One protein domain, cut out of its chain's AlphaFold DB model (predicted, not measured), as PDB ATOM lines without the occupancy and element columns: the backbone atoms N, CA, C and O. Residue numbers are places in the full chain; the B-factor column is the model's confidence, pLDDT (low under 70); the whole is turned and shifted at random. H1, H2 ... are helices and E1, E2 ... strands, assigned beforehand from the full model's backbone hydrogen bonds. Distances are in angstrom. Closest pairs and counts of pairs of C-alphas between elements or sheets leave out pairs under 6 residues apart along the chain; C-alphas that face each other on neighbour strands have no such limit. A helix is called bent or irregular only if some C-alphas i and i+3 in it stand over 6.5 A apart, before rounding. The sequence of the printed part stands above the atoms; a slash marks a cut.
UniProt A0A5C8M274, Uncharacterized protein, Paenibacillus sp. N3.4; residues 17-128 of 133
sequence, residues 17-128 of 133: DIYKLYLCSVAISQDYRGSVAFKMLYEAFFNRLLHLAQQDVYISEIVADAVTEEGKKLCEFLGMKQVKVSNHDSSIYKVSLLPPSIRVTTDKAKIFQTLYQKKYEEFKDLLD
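What this domain is: This is residues 17 to 128 of the 133 residues of an uncharacterized protein of Paenibacillus sp. N3.4 (UniProt A0A5C8M274). A strongly twisted sheet of four strands makes a wall, with the short helix H2 over E4 and the two long helices H1 and H3 meeting at a steep tilt and reaching the sheet with parts of their length. Residues 30 to 36, in the link from E1 to H1, stick out. The printed part has 112 residues, with three named helices and four named strands in the order E1 H1 E2 H2 E3 E4 H3. The sheet is mixed, in the order E1 E2 E4 E3, and the class is mixed, helices and strands. The whole is compact, with a radius of gyration of the C-alphas of 14.6 A and spans of 42 by 34 by 20 A.

Where its parts are: E1, residues 17 to 23, begins with C-alpha 17 at (189.105, 192.284, 128.990) and is 18.5 A long. H1, residues 37 to 53, measures 24.5 A. E2, residues 57 to 66, measures 25.8 A and bends by 61 degrees at residue 60. H2 holds residues 69 to 77, E3 residues 81 to 85, and E4 residues 91 to 96, 17.0 A long. H3, residues 107 to 128, measures 29.3 A and ends with C-alpha 128 at (184.601, 205.933, 120.725). H3 is irregular: C-alphas 122 and 125 are 8.0 A apart, and it has a kink of 60 degrees near residue 122.

How they stand to each other: E1 and E2 are parallel, with N 21 and O 61 at 2.8 A, within hydrogen-bond range. E1, H1 and E2 form a strand-helix-strand unit, two parallel neighbour strands with a helix between along the chain, and its crossover is right-handed. E2 and E4 are antiparallel, with N 64 and O 93 at 3.0 A. E3 and E4 form a hairpin, with N 83 and O 92 at 2.8 A. E2, H2 and E3 form a split strand-helix-strand unit, with E4 between the strands in the sheet, and its crossover is right-handed. H2 is on the sheet at a height of 8.7 A and lies over E4, running along the strands at 16 degrees to E4 on the local plane; 2 of its 9 C-alphas fall on E3, only just too few for it to lie over E3 too. The closest C-alphas of H2 and E4 are those of Cys 75 and Tyr 93, 6.6 A apart. H1 only grazes the sheet, with its residues 49 to 53, and H3 only grazes it, with its residues 116 to 127. H1, with residues 43 to 50 alone, touches H3, with residues 108 to 112 alone, at a steep tilt of 42 degrees, the same way; their closest C-alphas are those of Phe 46 and Ala 109, 6.2 A. H2 is apart from H1 and from H3. In H1 and H2 every O i to N i+4 pair is within hydrogen-bond range; in H3, 16 of 18 are.

The domain as a whole: The C-alphas farthest apart, those of Asp 31 and Asp 125, are 47.5 A apart. The printed part has no cut, and the link from E1 to H1, 13 residues, is long. The mean pLDDT of the printed part is 91.9, and residue 128 is under 70.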
ATOM      1  N   ASP A  17     189.653 191.628 130.178       94.25
ATOM      2  CA  ASP A  17     189.105 192.284 128.990       94.25
ATOM      3  C   ASP A  17     187.715 192.889 129.269       94.25
ATOM      4  O   ASP A  17     187.132 192.748 130.352       94.25
ATOM      5  N   ILE A  18     187.160 193.548 128.254       93.81
ATOM      6  CA  ILE A  18     185.789 194.032 128.193       93.81
ATOM      7  C   ILE A  18     184.938 193.044 127.383       93.81
ATOM      8  O   ILE A  18     185.154 192.812 126.193       93.81
ATOM      9  N   TYR A  19     183.914 192.496 128.023       95.25
ATOM     10  CA  TYR A  19     183.017 191.487 127.472       95.25
ATOM     11  C   TYR A  19     181.603 192.037 127.277       95.25
ATOM     12  O   TYR A  19     181.176 192.983 127.938       95.25
ATOM     13  N   LYS A  20     180.838 191.398 126.391       95.19
ATOM     14  CA  LYS A  20     179.384 191.576 126.304       95.19
ATOM     15  C   LYS A  20     178.717 190.399 127.003       95.19
ATOM     16  O   LYS A  20     179.134 189.260 126.812       95.19
ATOM     17  N   LEU A  21     177.702 190.675 127.812       95.38
ATOM     18  CA  LEU A  21     176.978 189.662 128.567       95.38
ATOM     19  C   LEU A  21     175.625 189.385 127.917       95.38
ATOM     20  O   LEU A  21     174.820 190.294 127.721       95.38
ATOM     21  N   TYR A  22     175.352 188.113 127.656       93.69
ATOM     22  CA  TYR A  22     174.018 187.642 127.314       93.69
ATOM     23  C   TYR A  22     173.330 187.073 128.564       93.69
ATOM     24  O   TYR A  22     173.839 186.137 129.181       93.69
ATOM     25  N   LEU A  23     172.191 187.647 128.964       91.94
ATOM     26  CA  LEU A  23     171.356 187.119 130.045       91.94
ATOM     27  C   LEU A  23     170.369 186.100 129.475       91.94
ATOM     28  O   LEU A  23     169.322 186.472 128.952       91.94
ATOM     29  N   CYS A  24     170.696 184.817 129.623       88.06
ATOM     30  CA  CYS A  24     169.884 183.718 129.100       88.06
ATOM     31  C   CYS A  24     168.556 183.512 129.846       88.06
ATOM     32  O   CYS A  24     167.568 183.090 129.258       88.06
ATOM     33  N   SER A  25     168.512 183.761 131.158       87.81
ATOM     34  CA  SER A  25     167.284 183.589 131.933       87.81
ATOM     35  C   SER A  25     167.331 184.328 133.261       87.81
ATOM     36  O   SER A  25     168.342 184.330 133.965       87.81
ATOM     37  N   VAL A  26     166.188 184.899 133.636       88.31
ATOM     38  CA  VAL A  26     165.907 185.352 134.996       88.31
ATOM     39  C   VAL A  26     164.547 184.796 135.389       88.31
ATOM     40  O   VAL A  26     163.533 185.130 134.781       88.31
ATOM     41  N   ALA A  27     164.519 183.953 136.419       87.31
ATOM     42  CA  ALA A  27     163.301 183.306 136.880       87.31
ATOM     43  C   ALA A  27     163.150 183.446 138.395       87.31
ATOM     44  O   ALA A  27     164.090 183.235 139.159       87.31
ATOM     45  N   ILE A  28     161.933 183.778 138.827       87.19
ATOM     46  CA  ILE A  28     161.518 183.741 140.228       87.19
ATOM     47  C   ILE A  28     160.258 182.888 140.284       87.19
ATOM     48  O   ILE A  28     159.263 183.196 139.611       87.19
ATOM     49  N   SER A  29     160.323 181.810 141.071       89.00
ATOM     50  CA  SER A  29     159.168 180.948 141.323       89.00
ATOM     51  C   SER A  29     157.987 181.786 141.817       89.00
ATOM     52  O   SER A  29     158.171 182.781 142.522       89.00
ATOM     53  N   GLN A  30     156.777 181.406 141.412       87.31
ATOM     54  CA  GLN A  30     155.562 182.182 141.645       87.31
ATOM     55  C   GLN A  30     155.352 182.519 143.126       87.31
ATOM     56  O   GLN A  30     155.034 183.666 143.434       87.31
ATOM     57  N   ASP A  31     155.655 181.577 144.021       93.50
ATOM     58  CA  ASP A  31     155.519 181.723 145.478       93.50
ATOM     59  C   ASP A  31     156.434 182.801 146.080       93.50
ATOM     60  O   ASP A  31     156.208 183.276 147.191       93.50
ATOM     61  N   TYR A  32     157.467 183.216 145.342       90.25
ATOM     62  CA  TYR A  32     158.453 184.206 145.776       90.25
ATOM     63  C   TYR A  32     158.358 185.525 145.002       90.25
ATOM     64  O   TYR A  32     159.170 186.433 145.220       90.25
ATOM     65  N   ARG A  33     157.384 185.681 144.101       85.69
ATOM     66  CA  ARG A  33     157.168 186.950 143.390       85.69
ATOM     67  C   ARG A  33     156.649 188.018 144.354       85.69
ATOM     68  O   ARG A  33     155.907 187.725 145.282       85.69
ATOM     69  N   GLY A  34     157.084 189.265 144.168       83.31
ATOM     70  CA  GLY A  34     156.769 190.369 145.090       83.31
ATOM     71  C   GLY A  34     157.477 190.291 146.450       83.31
ATOM     72  O   GLY A  34     157.315 191.192 147.270       83.31
ATOM     73  N   SER A  35     158.284 189.252 146.686       89.62
ATOM     74  CA  SER A  35     159.137 189.133 147.869       89.62
ATOM     75  C   SER A  35     160.507 189.795 147.658       89.62
ATOM     76  O   SER A  35     160.829 190.320 146.588       89.62
ATOM     77  N   VAL A  36     161.369 189.705 148.673       90.69
ATOM     78  CA  VAL A  36     162.765 190.167 148.606       90.69
ATOM     79  C   VAL A  36     163.646 189.348 147.652       90.69
ATOM     80  O   VAL A  36     164.760 189.780 147.364       90.69
ATOM     81  N   ALA A  37     163.171 188.209 147.130       92.06
ATOM     82  CA  ALA A  37     163.951 187.317 146.270       92.06
ATOM     83  C   ALA A  37     164.556 188.036 145.053       92.06
ATOM     84  O   ALA A  37     165.735 187.857 144.752       92.06
ATOM     85  N   PHE A  38     163.786 188.916 144.398       88.44
ATOM     86  CA  PHE A  38     164.309 189.706 143.282       88.44
ATOM     87  C   PHE A  38     165.432 190.644 143.724       88.44
ATOM     88  O   PHE A  38     166.478 190.695 143.085       88.44
ATOM     89  N   LYS A  39     165.244 191.355 144.843       88.94
ATOM     90  CA  LYS A  39     166.266 192.254 145.391       88.94
ATOM     91  C   LYS A  39     167.555 191.490 145.704       88.94
ATOM     92  O   LYS A  39     168.628 191.968 145.360       88.94
ATOM     93  N   MET A  40     167.447 190.298 146.292       92.25
ATOM     94  CA  MET A  40     168.601 189.439 146.579       92.25
ATOM     95  C   MET A  40     169.332 189.024 145.301       92.25
ATOM     96  O   MET A  40     170.553 189.147 145.237       92.25
ATOM     97  N   LEU A  41     168.600 188.585 144.271       91.50
ATOM     98  CA  LEU A  41     169.186 188.243 142.974       91.50
ATOM     99  C   LEU A  41     169.877 189.457 142.339       91.50
ATOM    100  O   LEU A  41     170.992 189.349 141.835       91.50
ATOM    101  N   TYR A  42     169.236 190.621 142.414       89.88
ATOM    102  CA  TYR A  42     169.746 191.866 141.855       89.88
ATOM    103  C   TYR A  42     171.030 192.342 142.546       89.88
ATOM    104  O   TYR A  42     172.000 192.723 141.893       89.88
ATOM    105  N   GLU A  43     171.080 192.270 143.877       92.25
ATOM    106  CA  GLU A  43     172.285 192.585 144.646       92.25
ATOM    107  C   GLU A  43     173.403 191.566 144.400       92.25
ATOM    108  O   GLU A  43     174.561 191.956 144.235       92.25
ATOM    109  N   ALA A  44     173.075 190.272 144.330       93.94
ATOM    110  CA  ALA A  44     174.035 189.222 144.002       93.94
ATOM    111  C   ALA A  44     174.634 189.416 142.601       93.94
ATOM    112  O   ALA A  44     175.844 189.263 142.428       93.94
ATOM    113  N   PHE A  45     173.818 189.825 141.628       93.38
ATOM    114  CA  PHE A  45     174.266 190.142 140.277       93.38
ATOM    115  C   PHE A  45     175.312 191.266 140.272       93.38
ATOM    116  O   PHE A  45     176.414 191.074 139.757       93.38
ATOM    117  N   PHE A  46     175.044 192.401 140.925       94.25
ATOM    118  CA  PHE A  46     176.047 193.469 141.017       94.25
ATOM    119  C   PHE A  46     177.281 193.071 141.817       94.25
ATOM    120  O   PHE A  46     178.385 193.454 141.442       94.25
ATOM    121  N   ASN A  47     177.130 192.286 142.887       95.94
ATOM    122  CA  ASN A  47     178.288 191.757 143.608       95.94
ATOM    123  C   ASN A  47     179.169 190.905 142.683       95.94
ATOM    124  O   ASN A  47     180.391 191.021 142.743       95.94
ATOM    125  N   ARG A  48     178.573 190.101 141.793       95.75
ATOM    126  CA  ARG A  48     179.327 189.340 140.792       95.75
ATOM    127  C   ARG A  48     180.045 190.259 139.804       95.75
ATOM    128  O   ARG A  48     181.228 190.047 139.573       95.75
ATOM    129  N   LEU A  49     179.379 191.283 139.267       95.50
ATOM    130  CA  LEU A  49     180.011 192.245 138.352       95.50
ATOM    131  C   LEU A  49     181.163 193.016 139.010       95.50
ATOM    132  O   LEU A  49     182.199 193.235 138.387       95.50
ATOM    133  N   LEU A  50     181.000 193.409 140.276       96.00
ATOM    134  CA  LEU A  50     182.052 194.050 141.064       96.00
ATOM    135  C   LEU A  50     183.233 193.107 141.304       96.00
ATOM    136  O   LEU A  50     184.376 193.542 141.226       96.00
ATOM    137  N   HIS A  51     182.969 191.829 141.577       96.25
ATOM    138  CA  HIS A  51     184.021 190.835 141.759       96.25
ATOM    139  C   HIS A  51     184.814 190.587 140.469       96.25
ATOM    140  O   HIS A  51     186.036 190.541 140.513       96.25
ATOM    141  N   LEU A  52     184.140 190.502 139.317       96.31
ATOM    142  CA  LEU A  52     184.811 190.411 138.014       96.31
ATOM    143  C   LEU A  52     185.685 191.644 137.745       96.31
ATOM    144  O   LEU A  52     186.829 191.513 137.322       96.31
ATOM    145  N   ALA A  53     185.196 192.837 138.090       95.75
ATOM    146  CA  ALA A  53     185.961 194.066 137.914       95.75
ATOM    147  C   ALA A  53     187.239 194.117 138.778       95.75
ATOM    148  O   ALA A  53     188.189 194.795 138.407       95.75
ATOM    149  N   GLN A  54     187.299 193.393 139.905       95.44
ATOM    150  CA  GLN A  54     188.535 193.243 140.696       95.44
ATOM    151  C   GLN A  54     189.602 192.402 139.981       95.44
ATOM    152  O   GLN A  54     190.763 192.430 140.378       95.44
ATOM    153  N   GLN A  55     189.207 191.645 138.960       95.50
ATOM    154  CA  GLN A  55     190.061 190.796 138.131       95.50
ATOM    155  C   GLN A  55     190.310 191.429 136.750       95.50
ATOM    156  O   GLN A  55     190.702 190.733 135.819       95.50
ATOM    157  N   ASP A  56     190.035 192.732 136.607       95.50
ATOM    158  CA  ASP A  56     190.083 193.475 135.343       95.50
ATOM    159  C   ASP A  56     189.180 192.898 134.231       95.50
ATOM    160  O   ASP A  56     189.411 193.110 133.041       95.50
ATOM    161  N   VAL A  57     188.099 192.213 134.621       96.56
ATOM    162  CA  VAL A  57     187.048 191.728 133.718       96.56
ATOM    163  C   VAL A  57     185.831 192.640 133.832       96.56
ATOM    164  O   VAL A  57     185.172 192.707 134.873       96.56
ATOM    165  N   TYR A  58     185.499 193.335 132.747       96.25
ATOM    166  CA  TYR A  58     184.392 194.291 132.707       96.25
ATOM    167  C   TYR A  58     183.328 193.864 131.709       96.25
ATOM    168  O   TYR A  58     183.628 193.263 130.684       96.25
ATOM    169  N   ILE A  59     182.075 194.217 131.983       96.19
ATOM    170  CA  ILE A  59     180.979 194.036 131.030       96.19
ATOM    171  C   ILE A  59     180.647 195.393 130.411       96.19
ATOM    172  O   ILE A  59     180.311 196.315 131.141       96.19
ATOM    173  N   SER A  60     180.727 195.551 129.089       95.62
ATOM    174  CA  SER A  60     180.334 196.807 128.424       95.62
ATOM    175  C   SER A  60     178.839 196.898 128.174       95.62
ATOM    176  O   SER A  60     178.274 197.988 128.167       95.62
ATOM    177  N   GLU A  61     178.195 195.757 127.973       96.00
ATOM    178  CA  GLU A  61     176.826 195.680 127.494       96.00
ATOM    179  C   GLU A  61     176.155 194.412 127.987       96.00
ATOM    180  O   GLU A  61     176.782 193.352 128.054       96.00
ATOM    181  N   ILE A  62     174.865 194.524 128.282       96.44
ATOM    182  CA  ILE A  62     174.008 193.380 128.561       96.44
ATOM    183  C   ILE A  62     172.923 193.312 127.494       96.44
ATOM    184  O   ILE A  62     172.267 194.320 127.221       96.44
ATOM    185  N   VAL A  63     172.710 192.120 126.942       95.56
ATOM    186  CA  VAL A  63     171.601 191.793 126.041       95.56
ATOM    187  C   VAL A  63     170.749 190.693 126.669       95.56
ATOM    188  O   VAL A  63     171.283 189.785 127.302       95.56
ATOM    189  N   ALA A  64     169.432 190.777 126.501       94.94
ATOM    190  CA  ALA A  64     168.486 189.759 126.949       94.94
ATOM    191  C   ALA A  64     167.387 189.552 125.902       94.94
ATOM    192  O   ALA A  64     166.947 190.519 125.271       94.94
ATOM    193  N   ASP A  65     166.928 188.310 125.754       93.81
ATOM    194  CA  ASP A  65     165.720 187.976 125.002       93.81
ATOM    195  C   ASP A  65     164.529 187.814 125.968       93.81
ATOM    196  O   ASP A  65     164.464 186.877 126.767       93.81
ATOM    197  N   ALA A  66     163.591 188.763 125.940       93.44
ATOM    198  CA  ALA A  66     162.416 188.765 126.803       93.44
ATOM    199  C   ALA A  66     161.185 188.230 126.059       93.44
ATOM    200  O   ALA A  66     160.599 188.905 125.208       93.44
ATOM    201  N   VAL A  67     160.757 187.025 126.442       91.19
ATOM    202  CA  VAL A  67     159.584 186.344 125.865       91.19
ATOM    203  C   VAL A  67     158.284 186.722 126.587       91.19
ATOM    204  O   VAL A  67     157.265 186.955 125.942       91.19
ATOM    205  N   THR A  68     158.297 186.814 127.923       90.81
ATOM    206  CA  THR A  68     157.092 187.109 128.724       90.81
ATOM    207  C   THR A  68     156.938 188.598 129.022       90.81
ATOM    208  O   THR A  68     157.921 189.334 129.108       90.81
ATOM    209  N   GLU A  69     155.703 189.045 129.265       91.00
ATOM    210  CA  GLU A  69     155.417 190.432 129.662       91.00
ATOM    211  C   GLU A  69     156.108 190.821 130.977       91.00
ATOM    212  O   GLU A  69     156.573 191.949 131.132       91.00
ATOM    213  N   GLU A  70     156.238 189.895 131.930       88.12
ATOM    214  CA  GLU A  70     157.011 190.129 133.152       88.12
ATOM    215  C   GLU A  70     158.503 190.312 132.858       88.12
ATOM    216  O   GLU A  70     159.138 191.179 133.459       88.12
ATOM    217  N   GLY A  71     159.060 189.535 131.924       90.44
ATOM    218  CA  GLY A  71     160.447 189.670 131.481       90.44
ATOM    219  C   GLY A  71     160.704 191.011 130.793       90.44
ATOM    220  O   GLY A  71     161.703 191.667 131.088       90.44
ATOM    221  N   LYS A  72     159.768 191.466 129.950       94.62
ATOM    222  CA  LYS A  72     159.811 192.791 129.307       94.62
ATOM    223  C   LYS A  72     159.825 193.911 130.348       94.62
ATOM    224  O   LYS A  72     160.748 194.723 130.372       94.62
ATOM    225  N   LYS A  73     158.876 193.878 131.294       92.44
ATOM    226  CA  LYS A  73     158.808 194.831 132.418       92.44
ATOM    227  C   LYS A  73     160.072 194.816 133.269       92.44
ATOM    228  O   LYS A  73     160.498 195.864 133.747       92.44
ATOM    229  N   LEU A  74     160.668 193.644 133.480       90.81
ATOM    230  CA  LEU A  74     161.931 193.532 134.197       90.81
ATOM    231  C   LEU A  74     163.067 194.214 133.424       90.81
ATOM    232  O   LEU A  74     163.780 195.024 134.009       90.81
ATOM    233  N   CYS A  75     163.217 193.939 132.129       94.38
ATOM    234  CA  CYS A  75     164.240 194.580 131.300       94.38
ATOM    235  C   CYS A  75     164.108 196.111 131.340       94.38
ATOM    236  O   CYS A  75     165.084 196.819 131.591       94.38
ATOM    237  N   GLU A  76     162.889 196.624 131.194       94.88
ATOM    238  CA  GLU A  76     162.594 198.057 131.290       94.88
ATOM    239  C   GLU A  76     162.880 198.616 132.686       94.88
ATOM    240  O   GLU A  76     163.482 199.682 132.825       94.88
ATOM    241  N   PHE A  77     162.509 197.881 133.741       91.00
ATOM    242  CA  PHE A  77     162.827 198.252 135.117       91.00
ATOM    243  C   PHE A  77     164.337 198.383 135.323       91.00
ATOM    244  O   PHE A  77     164.763 199.307 136.009       91.00
ATOM    245  N   LEU A  78     165.140 197.509 134.716       91.12
ATOM    246  CA  LEU A  78     166.600 197.572 134.763       91.12
ATOM    247  C   LEU A  78     167.185 198.724 133.928       91.12
ATOM    248  O   LEU A  78     168.386 198.970 133.993       91.12
ATOM    249  N   GLY A  79     166.366 199.468 133.183       93.75
ATOM    250  CA  GLY A  79     166.822 200.529 132.283       93.75
ATOM    251  C   GLY A  79     167.301 200.010 130.927       93.75
ATOM    252  O   GLY A  79     167.924 200.759 130.173       93.75
ATOM    253  N   MET A  80     167.022 198.745 130.595       96.50
ATOM    254  CA  MET A  80     167.281 198.217 129.260       96.50
ATOM    255  C   MET A  80     166.283 198.797 128.261       96.50
ATOM    256  O   MET A  80     165.111 199.010 128.566       96.50
ATOM    257  N   LYS A  81     166.753 199.022 127.037       97.06
ATOM    258  CA  LYS A  81     165.939 199.490 125.917       97.06
ATOM    259  C   LYS A  81     165.687 198.335 124.967       97.06
ATOM    260  O   LYS A  81     166.617 197.595 124.646       97.06
ATOM    261  N   GLN A  82     164.454 198.200 124.498       97.25
ATOM    262  CA  GLN A  82     164.160 197.283 123.408       97.25
ATOM    263  C   GLN A  82     164.871 197.777 122.141       97.25
ATOM    264  O   GLN A  82     164.753 198.948 121.779       97.25
ATOM    265  N   VAL A  83     165.618 196.895 121.481       97.00
ATOM    266  CA  VAL A  83     166.382 197.215 120.261       97.00
ATOM    267  C   VAL A  83     165.859 196.493 119.030       97.00
ATOM    268  O   VAL A  83     166.091 196.946 117.912       97.00
ATOM    269  N   LYS A  84     165.165 195.366 119.215       94.69
ATOM    270  CA  LYS A  84     164.642 194.553 118.118       94.69
ATOM    271  C   LYS A  84     163.498 193.658 118.602       94.69
ATOM    272  O   LYS A  84     163.455 193.290 119.773       94.69
ATOM    273  N   VAL A  85     162.588 193.305 117.700       93.81
ATOM    274  CA  VAL A  85     161.691 192.147 117.852       93.81
ATOM    275  C   VAL A  85     162.314 190.993 117.073       93.81
ATOM    276  O   VAL A  85     162.766 191.186 115.940       93.81
ATOM    277  N   SER A  86     162.434 189.830 117.702       87.94
ATOM    278  CA  SER A  86     163.014 188.645 117.081       87.94
ATOM    279  C   SER A  86     162.084 188.065 116.010       87.94
ATOM    280  O   SER A  86     160.934 188.467 115.864       87.94
ATOM    281  N   ASN A  87     162.575 187.076 115.263       86.12
ATOM    282  CA  ASN A  87     161.759 186.369 114.273       86.12
ATOM    283  C   ASN A  87     160.771 185.376 114.924       86.12
ATOM    284  O   ASN A  87     160.034 184.696 114.215       86.12
ATOM    285  N   HIS A  88     160.797 185.261 116.254       84.31
ATOM    286  CA  HIS A  88     159.965 184.379 117.072       84.31
ATOM    287  C   HIS A  88     159.131 185.172 118.093       84.31
ATOM    288  O   HIS A  88     158.820 184.665 119.168       84.31
ATOM    289  N   ASP A  89     158.786 186.418 117.751       86.44
ATOM    290  CA  ASP A  89     157.892 187.318 118.499       86.44
ATOM    291  C   ASP A  89     158.313 187.622 119.948       86.44
ATOM    292  O   ASP A  89     157.503 188.005 120.795       86.44
ATOM    293  N   SER A  90     159.608 187.514 120.232       90.06
ATOM    294  CA  SER A  90     160.194 187.958 121.494       90.06
ATOM    295  C   SER A  90     160.858 189.332 121.348       90.06
ATOM    296  O   SER A  90     161.179 189.786 120.246       90.06
ATOM    297  N   SER A  91     161.057 190.029 122.466       95.00
ATOM    298  CA  SER A  91     161.648 191.369 122.474       95.00
ATOM    299  C   SER A  91     163.103 191.308 122.932       95.00
ATOM    300  O   SER A  91     163.386 190.937 124.068       95.00
ATOM    301  N   ILE A  92     164.026 191.748 122.077       95.25
ATOM    302  CA  ILE A  92     165.447 191.856 122.416       95.25
ATOM    303  C   ILE A  92     165.695 193.193 123.107       95.25
ATOM    304  O   ILE A  92     165.453 194.257 122.526       95.25
ATOM    305  N   TYR A  93     166.217 193.135 124.328       97.19
ATOM    306  CA  TYR A  93     166.576 194.292 125.139       97.19
ATOM    307  C   TYR A  93     168.084 194.416 125.294       97.19
ATOM    308  O   TYR A  93     168.810 193.424 125.326       97.19
ATOM    309  N   LYS A  94     168.551 195.656 125.444       97.62
ATOM    310  CA  LYS A  94     169.965 195.987 125.609       97.62
ATOM    311  C   LYS A  94     170.167 197.144 126.586       97.62
ATOM    312  O   LYS A  94     169.388 198.097 126.592       97.62
ATOM    313  N   VAL A  95     171.232 197.092 127.381       96.62
ATOM    314  CA  VAL A  95     171.695 198.209 128.226       96.62
ATOM    315  C   VAL A  95     173.210 198.327 128.167       96.62
ATOM    316  O   VAL A  95     173.907 197.317 128.076       96.62
ATOM    317  N   SER A  96     173.705 199.562 128.230       95.75
ATOM    318  CA  SER A  96     175.139 199.824 128.326       95.75
ATOM    319  C   SER A  96     175.563 199.874 129.790       95.75
ATOM    320  O   SER A  96     174.883 200.455 130.639       95.75
ATOM    321  N   LEU A  97     176.694 199.252 130.086       95.56
ATOM    322  CA  LEU A  97     177.397 199.372 131.357       95.56
ATOM    323  C   LEU A  97     178.654 200.248 131.226       95.56
ATOM    324  O   LEU A  97     179.119 200.776 132.232       95.56
ATOM    325  N   LEU A  98     179.158 200.462 130.004       93.88
ATOM    326  CA  LEU A  98     180.240 201.397 129.680       93.88
ATOM    327  C   LEU A  98     179.836 202.234 128.442       93.88
ATOM    328  O   LEU A  98     180.029 201.769 127.320       93.88
ATOM    329  N   PRO A  99     179.242 203.435 128.604       93.25
ATOM    330  CA  PRO A  99     178.960 204.109 129.873       93.25
ATOM    331  C   PRO A  99     177.787 203.465 130.636       93.25
ATOM    332  O   PRO A  99     176.867 202.935 130.005       93.25
ATOM    333  N   PRO A 100     177.772 203.520 131.982       93.31
ATOM    334  CA  PRO A 100     176.730 202.880 132.777       93.31
ATOM    335  C   PRO A 100     175.379 203.590 132.634       93.31
ATOM    336  O   PRO A 100     175.204 204.718 133.090       93.31
ATOM    337  N   SER A 101     174.394 202.898 132.055       93.19
ATOM    338  CA  SER A 101     173.007 203.371 131.915       93.19
ATOM    339  C   SER A 101     171.967 202.481 132.606       93.19
ATOM    340  O   SER A 101     170.767 202.750 132.528       93.19
ATOM    341  N   ILE A 102     172.418 201.444 133.317       89.94
ATOM    342  CA  ILE A 102     171.555 200.561 134.108       89.94
ATOM    343  C   ILE A 102     170.919 201.307 135.288       89.94
ATOM    344  O   ILE A 102     171.534 202.173 135.916       89.94
ATOM    345  N   ARG A 103     169.676 200.956 135.625       89.12
ATOM    346  CA  ARG A 103     168.958 201.577 136.741       89.12
ATOM    347  C   ARG A 103     169.580 201.196 138.085       89.12
ATOM    348  O   ARG A 103     169.667 200.027 138.450       89.12
ATOM    349  N   VAL A 104     169.902 202.194 138.897       87.44
ATOM    350  CA  VAL A 104     170.517 202.006 140.216       87.44
ATOM    351  C   VAL A 104     169.487 202.201 141.325       87.44
ATOM    352  O   VAL A 104     168.933 203.285 141.487       87.44
ATOM    353  N   THR A 105     169.222 201.148 142.099       87.25
ATOM    354  CA  THR A 105     168.230 201.172 143.196       87.25
ATOM    355  C   THR A 105     168.775 200.688 144.541       87.25
ATOM    356  O   THR A 105     168.106 200.851 145.558       87.25
ATOM    357  N   THR A 106     169.987 200.126 144.575       87.31
ATOM    358  CA  THR A 106     170.637 199.597 145.787       87.31
ATOM    359  C   THR A 106     172.009 200.234 145.988       87.31
ATOM    360  O   THR A 106     172.613 200.739 145.040       87.31
ATOM    361  N   ASP A 107     172.543 200.199 147.210       90.81
ATOM    362  CA  ASP A 107     173.871 200.768 147.488       90.81
ATOM    363  C   ASP A 107     174.988 200.025 146.744       90.81
ATOM    364  O   ASP A 107     175.938 200.642 146.268       90.81
ATOM    365  N   LYS A 108     174.831 198.711 146.537       89.38
ATOM    366  CA  LYS A 108     175.730 197.925 145.679       89.38
ATOM    367  C   LYS A 108     175.701 198.399 144.230       89.38
ATOM    368  O   LYS A 108     176.761 198.559 143.630       89.38
ATOM    369  N   ALA A 109     174.516 198.685 143.696       89.62
ATOM    370  CA  ALA A 109     174.370 199.233 142.354       89.62
ATOM    371  C   ALA A 109     175.001 200.635 142.230       89.62
ATOM    372  O   ALA A 109     175.576 200.950 141.192       89.62
ATOM    373  N   LYS A 110     174.971 201.459 143.292       93.06
ATOM    374  CA  LYS A 110     175.655 202.767 143.314       93.06
ATOM    375  C   LYS A 110     177.174 202.614 143.263       93.06
ATOM    376  O   LYS A 110     177.822 203.277 142.462       93.06
ATOM    377  N   ILE A 111     177.735 201.713 144.076       94.62
ATOM    378  CA  ILE A 111     179.177 201.410 144.062       94.62
ATOM    379  C   ILE A 111     179.602 200.935 142.669       94.62
ATOM    380  O   ILE A 111     180.590 201.423 142.122       94.62
ATOM    381  N   PHE A 112     178.825 200.020 142.083       95.19
ATOM    382  CA  PHE A 112     179.008 199.570 140.706       95.19
ATOM    383  C   PHE A 112     179.017 200.747 139.724       95.19
ATOM    384  O   PHE A 112     179.957 200.872 138.943       95.19
ATOM    385  N   GLN A 113     178.028 201.639 139.802       94.31
ATOM    386  CA  GLN A 113     177.918 202.782 138.899       94.31
ATOM    387  C   GLN A 113     179.128 203.713 138.998       94.31
ATOM    388  O   GLN A 113     179.663 204.116 137.971       94.31
ATOM    389  N   THR A 114     179.601 204.024 140.208       95.44
ATOM    390  CA  THR A 114     180.798 204.857 140.394       95.44
ATOM    391  C   THR A 114     182.041 204.205 139.787       95.44
ATOM    392  O   THR A 114     182.797 204.872 139.080       95.44
ATOM    393  N   LEU A 115     182.244 202.905 140.026       96.25
ATOM    394  CA  LEU A 115     183.382 202.164 139.479       96.25
ATOM    395  C   LEU A 115     183.354 202.141 137.945       96.25
ATOM    396  O   LEU A 115     184.358 202.445 137.304       96.25
ATOM    397  N   TYR A 116     182.205 201.799 137.363       95.88
ATOM    398  CA  TYR A 116     182.049 201.681 135.916       95.88
ATOM    399  C   TYR A 116     182.084 203.041 135.217       95.88
ATOM    400  O   TYR A 116     182.642 203.138 134.130       95.88
ATOM    401  N   GLN A 117     181.590 204.112 135.850       95.75
ATOM    402  CA  GLN A 117     181.749 205.463 135.310       95.75
ATOM    403  C   GLN A 117     183.226 205.853 135.251       95.75
ATOM    404  O   GLN A 117     183.683 206.340 134.223       95.75
ATOM    405  N   LYS A 118     183.992 205.602 136.321       95.00
ATOM    406  CA  LYS A 118     185.437 205.863 136.323       95.00
ATOM    407  C   LYS A 118     186.138 205.080 135.212       95.00
ATOM    408  O   LYS A 118     186.921 205.661 134.468       95.00
ATOM    409  N   LYS A 119     185.819 203.789 135.069       94.00
ATOM    410  CA  LYS A 119     186.386 202.951 134.007       94.00
ATOM    411  C   LYS A 119     186.015 203.463 132.615       94.00
ATOM    412  O   LYS A 119     186.860 203.484 131.738       94.00
ATOM    413  N   TYR A 120     184.781 203.912 132.402       94.00
ATOM    414  CA  TYR A 120     184.393 204.517 131.132       94.00
ATOM    415  C   TYR A 120     185.239 205.758 130.816       94.00
ATOM    416  O   TYR A 120     185.780 205.844 129.722       94.00
ATOM    417  N   GLU A 121     185.435 206.673 131.770       93.44
ATOM    418  CA  GLU A 121     186.266 207.867 131.547       93.44
ATOM    419  C   GLU A 121     187.730 207.535 131.218       93.44
ATOM    420  O   GLU A 121     188.344 208.246 130.428       93.44
ATOM    421  N   GLU A 122     188.281 206.458 131.787       90.94
ATOM    422  CA  GLU A 122     189.638 205.977 131.480       90.94
ATOM    423  C   GLU A 122     189.775 205.463 130.035       90.94
ATOM    424  O   GLU A 122     190.855 205.555 129.455       90.94
ATOM    425  N   PHE A 123     188.699 204.923 129.450       85.50
ATOM    426  CA  PHE A 123     188.724 204.240 128.150       85.50
ATOM    427  C   PHE A 123     187.901 204.930 127.060       85.50
ATOM    428  O   PHE A 123     187.890 204.439 125.932       85.50
ATOM    429  N   LYS A 124     187.214 206.041 127.349       85.12
ATOM    430  CA  LYS A 124     186.262 206.670 126.416       85.12
ATOM    431  C   LYS A 124     186.876 206.954 125.046       85.12
ATOM    432  O   LYS A 124     186.292 206.578 124.038       85.12
ATOM    433  N   ASP A 125     188.112 207.452 125.017       82.44
ATOM    434  CA  ASP A 125     188.807 207.784 123.772       82.44
ATOM    435  C   ASP A 125     189.105 206.528 122.928       82.44
ATOM    436  O   ASP A 125     189.130 206.594 121.706       82.44
ATOM    437  N   LEU A 126     189.289 205.363 123.562       75.12
ATOM    438  CA  LEU A 126     189.491 204.074 122.886       75.12
ATOM    439  C   LEU A 126     188.165 203.415 122.478       75.12
ATOM    440  O   LEU A 126     188.103 202.703 121.475       75.12
ATOM    441  N   LEU A 127     187.105 203.620 123.261       70.06
ATOM    442  CA  LEU A 127     185.781 203.053 123.005       70.06
ATOM    443  C   LEU A 127     185.049 203.794 121.879       70.06
ATOM    444  O   LEU A 127     184.359 203.147 121.091       70.06
ATOM    445  N   ASP A 128     185.243 205.107 121.755       65.19
ATOM    446  CA  ASP A 128     184.601 205.933 120.725       65.19
ATOM    447  C   ASP A 128     185.188 205.692 119.321       65.19
ATOM    448  O   ASP A 128     184.470 205.766 118.324       65.19
TER     449      ASP A 128